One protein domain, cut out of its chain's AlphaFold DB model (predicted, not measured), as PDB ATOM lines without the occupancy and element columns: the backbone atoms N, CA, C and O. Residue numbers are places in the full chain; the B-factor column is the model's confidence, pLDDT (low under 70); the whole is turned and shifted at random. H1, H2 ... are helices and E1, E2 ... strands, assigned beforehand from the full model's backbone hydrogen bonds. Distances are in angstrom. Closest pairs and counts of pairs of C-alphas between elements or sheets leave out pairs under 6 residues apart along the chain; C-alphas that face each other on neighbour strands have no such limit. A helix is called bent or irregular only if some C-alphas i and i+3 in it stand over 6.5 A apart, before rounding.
ATOM      1  N   GLU A   2     -12.273  31.253 -12.763       57.09
ATOM      2  CA  GLU A   2     -11.519  31.789 -13.914       57.09
ATOM      3  C   GLU A   2     -10.687  33.051 -13.616       57.09
ATOM      4  O   GLU A   2      -9.538  33.137 -14.034       57.09
ATOM      5  N   ALA A   3     -11.203  34.017 -12.844       62.66
ATOM      6  CA  ALA A   3     -10.495  35.281 -12.585       62.66
ATOM      7  C   ALA A   3      -9.136  35.108 -11.870       62.66
ATOM      8  O   ALA A   3      -8.201  35.861 -12.133       62.66
ATOM      9  N   ILE A   4      -9.013  34.096 -11.002       67.75
ATOM     10  CA  ILE A   4      -7.763  33.790 -10.287       67.75
ATOM     11  C   ILE A   4      -6.719  33.225 -11.259       67.75
ATOM     12  O   ILE A   4      -5.552  33.609 -11.211       67.75
ATOM     13  N   GLN A   5      -7.142  32.354 -12.179       64.69
ATOM     14  CA  GLN A   5      -6.265  31.760 -13.187       64.69
ATOM     15  C   GLN A   5      -5.742  32.817 -14.169       64.69
ATOM     16  O   GLN A   5      -4.545  32.845 -14.454       64.69
ATOM     17  N   TRP A   6      -6.606  33.738 -14.605       64.81
ATOM     18  CA  TRP A   6      -6.216  34.882 -15.434       64.81
ATOM     19  C   TRP A   6      -5.240  35.821 -14.721       64.81
ATOM     20  O   TRP A   6      -4.215  36.174 -15.294       64.81
ATOM     21  N   GLY A   7      -5.497  36.156 -13.452       70.75
ATOM     22  CA  GLY A   7      -4.584  36.991 -12.667       70.75
ATOM     23  C   GLY A   7      -3.195  36.364 -12.498       70.75
ATOM     24  O   GLY A   7      -2.184  37.060 -12.591       70.75
ATOM     25  N   MET A   8      -3.121  35.042 -12.306       75.25
ATOM     26  CA  MET A   8      -1.838  34.344 -12.183       75.25
ATOM     27  C   MET A   8      -1.078  34.267 -13.516       75.25
ATOM     28  O   MET A   8       0.149  34.376 -13.516       75.25
ATOM     29  N   LEU A   9      -1.784  34.101 -14.639       74.19
ATOM     30  CA  LEU A   9      -1.187  34.152 -15.977       74.19
ATOM     31  C   LEU A   9      -0.645  35.551 -16.284       74.19
ATOM     32  O   LEU A   9       0.524  35.675 -16.637       74.19
ATOM     33  N   ASP A  10      -1.436  36.599 -16.050       77.69
ATOM     34  CA  ASP A  10      -1.015  37.988 -16.269       77.69
ATOM     35  C   ASP A  10       0.188  38.361 -15.391       77.69
ATOM     36  O   ASP A  10       1.120  39.020 -15.858       77.69
ATOM     37  N   TYR A  11       0.217  37.908 -14.134       79.94
ATOM     38  CA  TYR A  11       1.360  38.105 -13.242       79.94
ATOM     39  C   TYR A  11       2.624  37.404 -13.757       79.94
ATOM     40  O   TYR A  11       3.689  38.022 -13.818       79.94
ATOM     41  N   LYS A  12       2.518  36.124 -14.147       78.88
ATOM     42  CA  LYS A  12       3.652  35.360 -14.687       78.88
ATOM     43  C   LYS A  12       4.184  36.008 -15.960       78.88
ATOM     44  O   LYS A  12       5.380  36.272 -16.038       78.88
ATOM     45  N   THR A  13       3.308  36.333 -16.907       79.19
ATOM     46  CA  THR A  13       3.678  37.005 -18.156       79.19
ATOM     47  C   THR A  13       4.372  38.332 -17.876       79.19
ATOM     48  O   THR A  13       5.465  38.547 -18.379       79.19
ATOM     49  N   ASN A  14       3.825  39.195 -17.010       82.69
ATOM     50  CA  ASN A  14       4.486  40.457 -16.653       82.69
ATOM     51  C   ASN A  14       5.857  40.243 -16.002       82.69
ATOM     52  O   ASN A  14       6.810  40.946 -16.333       82.69
ATOM     53  N   LYS A  15       5.984  39.260 -15.104       84.88
ATOM     54  CA  LYS A  15       7.269  38.910 -14.489       84.88
ATOM     55  C   LYS A  15       8.304  38.522 -15.547       84.88
ATOM     56  O   LYS A  15       9.417  39.038 -15.503       84.88
ATOM     57  N   PHE A  16       7.938  37.653 -16.487       83.75
ATOM     58  CA  PHE A  16       8.828  37.208 -17.561       83.75
ATOM     59  C   PHE A  16       9.121  38.326 -18.580       83.75
ATOM     60  O   PHE A  16      10.255  38.465 -19.030       83.75
ATOM     61  N   LEU A  17       8.141  39.176 -18.906       83.50
ATOM     62  CA  LEU A  17       8.330  40.343 -19.777       83.50
ATOM     63  C   LEU A  17       9.340  41.331 -19.187       83.50
ATOM     64  O   LEU A  17      10.251  41.760 -19.891       83.50
ATOM     65  N   ASN A  18       9.243  41.616 -17.885       82.19
ATOM     66  CA  ASN A  18      10.211  42.453 -17.163       82.19
ATOM     67  C   ASN A  18      11.634  41.865 -17.160       82.19
ATOM     68  O   ASN A  18      12.590  42.566 -16.837       82.19
ATOM     69  N   GLN A  19      11.773  40.582 -17.488       82.62
ATOM     70  CA  GLN A  19      13.028  39.838 -17.516       82.62
ATOM     71  C   GLN A  19      13.447  39.433 -18.940       82.62
ATOM     72  O   GLN A  19      14.353  38.620 -19.090       82.62
ATOM     73  N   GLU A  20      12.816  39.994 -19.982       86.25
ATOM     74  CA  GLU A  20      13.130  39.730 -21.399       86.25
ATOM     75  C   GLU A  20      12.976  38.245 -21.811       86.25
ATOM     76  O   GLU A  20      13.590  37.779 -22.769       86.25
ATOM     77  N   GLN A  21      12.148  37.479 -21.096       90.75
ATOM     78  CA  GLN A  21      12.009  36.022 -21.245       90.75
ATOM     79  C   GLN A  21      10.905  35.574 -22.211       90.75
ATOM     80  O   GLN A  21      10.768  34.376 -22.460       90.75
ATOM     81  N   CYS A  22      10.121  36.500 -22.767       91.88
ATOM     82  CA  CYS A  22       9.014  36.170 -23.664       91.88
ATOM     83  C   CYS A  22       9.232  36.670 -25.090       91.88
ATOM     84  O   CYS A  22       9.752  37.763 -25.310       91.88
ATOM     85  N   HIS A  23       8.772  35.884 -26.059       91.44
ATOM     86  CA  HIS A  23       8.585  36.294 -27.443       91.44
ATOM     87  C   HIS A  23       7.131  36.728 -27.651       91.44
ATOM     88  O   HIS A  23       6.218  36.023 -27.227       91.44
ATOM     89  N   TYR A  24       6.920  37.890 -28.265       91.31
ATOM     90  CA  TYR A  24       5.588  38.363 -28.643       91.31
ATOM     91  C   TYR A  24       5.124  37.650 -29.910       91.31
ATOM     92  O   TYR A  24       5.869  37.640 -30.884       91.31
ATOM     93  N   ILE A  25       3.913  37.097 -29.885       91.06
ATOM     94  CA  ILE A  25       3.319  36.406 -31.033       91.06
ATOM     95  C   ILE A  25       2.409  37.383 -31.768       91.06
ATOM     96  O   ILE A  25       2.738  37.864 -32.851       91.06
ATOM     97  N   GLU A  26       1.298  37.744 -31.133       86.56
ATOM     98  CA  GLU A  26       0.297  38.624 -31.717       86.56
ATOM     99  C   GLU A  26      -0.583  39.296 -30.656       86.56
ATOM    100  O   GLU A  26      -0.441  39.080 -29.446       86.56
ATOM    101  N   SER A  27      -1.486  40.168 -31.108       84.94
ATOM    102  CA  SER A  27      -2.517  40.744 -30.255       84.94
ATOM    103  C   SER A  27      -3.877  40.589 -30.901       84.94
ATOM    104  O   SER A  27      -4.104  41.090 -32.003       84.94
ATOM    105  N   GLU A  28      -4.798  40.007 -30.155       80.62
ATOM    106  CA  GLU A  28      -6.169  39.788 -30.573       80.62
ATOM    107  C   GLU A  28      -7.136  40.653 -29.764       80.62
ATOM    108  O   GLU A  28      -6.862  41.072 -28.633       80.62
ATOM    109  N   CYS A  29      -8.305  40.936 -30.334       80.38
ATOM    110  CA  CYS A  29      -9.366  41.609 -29.601       80.38
ATOM    111  C   CYS A  29     -10.216  40.596 -28.825       80.38
ATOM    112  O   CYS A  29     -11.111  39.975 -29.388       80.38
ATOM    113  N   ASP A  30      -9.978  40.487 -27.519       76.94
ATOM    114  CA  ASP A  30     -10.696  39.577 -26.615       76.94
ATOM    115  C   ASP A  30     -12.122  40.054 -26.311       76.94
ATOM    116  O   ASP A  30     -13.051  39.259 -26.185       76.94
ATOM    117  N   LYS A  31     -12.330  41.376 -26.221       77.12
ATOM    118  CA  LYS A  31     -13.675  41.946 -26.062       77.12
ATOM    119  C   LYS A  31     -13.921  43.099 -27.013       77.12
ATOM    120  O   LYS A  31     -13.332  44.175 -26.885       77.12
ATOM    121  N   MET A  32     -14.884  42.894 -27.904       80.06
ATOM    122  CA  MET A  32     -15.532  43.959 -28.661       80.06
ATOM    123  C   MET A  32     -16.794  44.420 -27.933       80.06
ATOM    124  O   MET A  32     -17.649  43.607 -27.593       80.06
ATOM    125  N   VAL A  33     -16.938  45.730 -27.744       83.44
ATOM    126  CA  VAL A  33     -18.203  46.338 -27.306       83.44
ATOM    127  C   VAL A  33     -18.815  47.082 -28.481       83.44
ATOM    128  O   VAL A  33     -18.128  47.786 -29.229       83.44
ATOM    129  N   ASN A  34     -20.118  46.886 -28.662       79.88
ATOM    130  CA  ASN A  34     -20.872  47.474 -29.753       79.88
ATOM    131  C   ASN A  34     -21.580  48.743 -29.261       79.88
ATOM    132  O   ASN A  34     -22.483  48.666 -28.433       79.88
ATOM    133  N   PHE A  35     -21.167  49.906 -29.763       79.62
ATOM    134  CA  PHE A  35     -21.744  51.206 -29.402       79.62
ATOM    135  C   PHE A  35     -22.708  51.681 -30.495       79.62
ATOM    136  O   PHE A  35     -22.480  52.704 -31.144       79.62
ATOM    137  N   GLY A  36     -23.759  50.896 -30.752       77.12
ATOM    138  CA  GLY A  36     -24.813  51.198 -31.732       77.12
ATOM    139  C   GLY A  36     -24.369  51.081 -33.195       77.12
ATOM    140  O   GLY A  36     -24.823  50.188 -33.900       77.12
ATOM    141  N   PHE A  37     -23.458  51.951 -33.645       73.19
ATOM    142  CA  PHE A  37     -23.015  52.051 -35.049       73.19
ATOM    143  C   PHE A  37     -21.529  51.730 -35.268       73.19
ATOM    144  O   PHE A  37     -21.067  51.690 -36.406       73.19
ATOM    145  N   LYS A  38     -20.752  51.522 -34.198       73.69
ATOM    146  CA  LYS A  38     -19.326  51.173 -34.278       73.69
ATOM    147  C   LYS A  38     -18.985  50.087 -33.260       73.69
ATOM    148  O   LYS A  38     -19.304  50.210 -32.077       73.69
ATOM    149  N   LYS A  39     -18.280  49.052 -33.720       82.19
ATOM    150  CA  LYS A  39     -17.636  48.058 -32.852       82.19
ATOM    151  C   LYS A  39     -16.280  48.613 -32.424       82.19
ATOM    152  O   LYS A  39     -15.482  48.989 -33.280       82.19
ATOM    153  N   LYS A  40     -16.012  48.674 -31.118       81.06
ATOM    154  CA  LYS A  40     -14.706  49.080 -30.582       81.06
ATOM    155  C   LYS A  40     -14.130  47.952 -29.739       81.06
ATOM    156  O   LYS A  40     -14.822  47.396 -28.888       81.06
ATOM    157  N   CYS A  41     -12.861  47.630 -29.975       80.62
ATOM    158  CA  CYS A  41     -12.135  46.730 -29.096       80.62
ATOM    159  C   CYS A  41     -11.893  47.428 -27.754       80.62
ATOM    160  O   CYS A  41     -11.261  48.484 -27.719       80.62
ATOM    161  N   VAL A  42     -12.426  46.873 -26.669       80.62
ATOM    162  CA  VAL A  42     -12.247  47.413 -25.310       80.62
ATOM    163  C   VAL A  42     -11.219  46.628 -24.511       80.62
ATOM    164  O   VAL A  42     -10.672  47.150 -23.544       80.62
ATOM    165  N   ARG A  43     -10.939  45.386 -24.915       76.88
ATOM    166  CA  ARG A  43      -9.906  44.554 -24.311       76.88
ATOM    167  C   ARG A  43      -9.137  43.845 -25.407       76.88
ATOM    168  O   ARG A  43      -9.710  43.036 -26.132       76.88
ATOM    169  N   THR A  44      -7.854  44.156 -25.506       80.62
ATOM    170  CA  THR A  44      -6.908  43.401 -26.320       80.62
ATOM    171  C   THR A  44      -6.220  42.366 -25.444       80.62
ATOM    172  O   THR A  44      -5.819  42.650 -24.313       80.62
ATOM    173  N   ARG A  45      -6.103  41.150 -25.962       80.31
ATOM    174  CA  ARG A  45      -5.281  40.093 -25.393       80.31
ATOM    175  C   ARG A  45      -4.008  40.033 -26.213       80.31
ATOM    176  O   ARG A  45      -4.057  40.011 -27.434       80.31
ATOM    177  N   LYS A  46      -2.869  40.069 -25.535       83.62
ATOM    178  CA  LYS A  46      -1.567  39.882 -26.167       83.62
ATOM    179  C   LYS A  46      -1.106  38.468 -25.886       83.62
ATOM    180  O   LYS A  46      -1.202  38.024 -24.739       83.62
ATOM    181  N   GLU A  47      -0.607  37.800 -26.908       86.06
ATOM    182  CA  GLU A  47      -0.095  36.448 -26.799       86.06
ATOM    183  C   GLU A  47       1.432  36.439 -26.824       86.06
ATOM    184  O   GLU A  47       2.083  37.185 -27.563       86.06
ATOM    185  N   TYR A  48       2.000  35.611 -25.951       90.19
ATOM    186  CA  TYR A  48       3.431  35.524 -25.732       90.19
ATOM    187  C   TYR A  48       3.855  34.078 -25.484       90.19
ATOM    188  O   TYR A  48       3.248  33.385 -24.670       90.19
ATOM    189  N   CYS A  49       4.978  33.674 -26.079       91.19
ATOM    190  CA  CYS A  49       5.712  32.477 -25.673       91.19
ATOM    191  C   CYS A  49       6.783  32.863 -24.652       91.19
ATOM    192  O   CYS A  49       7.791  33.469 -25.019       91.19
ATOM    193  N   CYS A  50       6.571  32.533 -23.380       91.75
ATOM    194  CA  CYS A  50       7.516  32.810 -22.298       91.75
ATOM    195  C   CYS A  50       8.349  31.576 -21.947       91.75
ATOM    196  O   CYS A  50       7.818  30.471 -21.860       91.75
ATOM    197  N   TYR A  51       9.640  31.786 -21.701       89.38
ATOM    198  CA  TYR A  51      10.602  30.735 -21.382       89.38
ATOM    199  C   TYR A  51      11.250  30.986 -20.020       89.38
ATOM    200  O   TYR A  51      11.439  32.129 -19.611       89.38
TER     201      TYR A  51
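Overview. This is residues 2 to 51 of the 143 residues of an uncharacterized protein of Arcobacter sp (UniProt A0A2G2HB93). A long hairpin of two strands, E1 and E2, makes the long axis, and one helix, H1, meets its open end with residues 12 to 17, like a V with unequal arms. Residues 2 to 11 of H1 stick out free, and the turn of the hairpin, residues 35 to 38, lies at the far end from the helix's contact. The printed part has 50 residues, with one named helix and two named strands in the order H1, E1, E2. The sheet, in the order E1 - E2, is antiparallel, and the class is mixed, helices and strands. The whole is loose, with a radius of gyration of the C-alphas of 13.7 A, and elongated, spanning 42 by 23 by 13 A.

Arrangement. Start with H1, residues 2 to 17, where every O i to N i+4 pair is within hydrogen-bond range. Its residues 2 to 11 stand free. Next read E1, residues 22 to 34; its closest C-alphas to H1 are those of Phe 16 and Cys 22, 6.2 A apart. Then take E2, residues 39 to 50; its closest C-alphas to H1 are those of Phe 16 and Cys 50, 6.6 A apart. E1 and E2 form a hairpin, antiparallel, with 160 degrees between their directions. Look at N 23 and O 49, 2.8 A apart, near one end, and at N 40 and O 33, 3.0 A apart, near the other; both pairs are within hydrogen-bond range. C-alphas 27 and 46, which face each other, are 4.3 A apart. E1 bends by 58 degrees at residue 25, and E2 bends by 53 degrees at residue 42.

Along the chain. Find C-alpha 2 at (-11.519, 31.789, -13.914); from there H1 runs to C-alpha 17, 22.4 A away, and it is not bent. Go on to C-alpha 22 at (9.014, 36.170, -23.664), where E1 begins; it reaches C-alpha 34 after 32.5 A. E2 runs from C-alpha 39 to C-alpha 50 at (7.516, 32.810, -22.298), 31.2 A away.

Size, cuts and confidence. The C-alphas of Gly 36 and Tyr 51 are the two farthest apart, at 42.2 A. The printed part has no cut, and the links from H1 to E1 and from E1 to E2 are both tight, with 4 residues each. Without residues 2 to 11 the body spans 42 by 15 by 10 A. The mean pLDDT of the printed part is 80.5, and residues 2 to 6 are under 70, where the model's confidence is low.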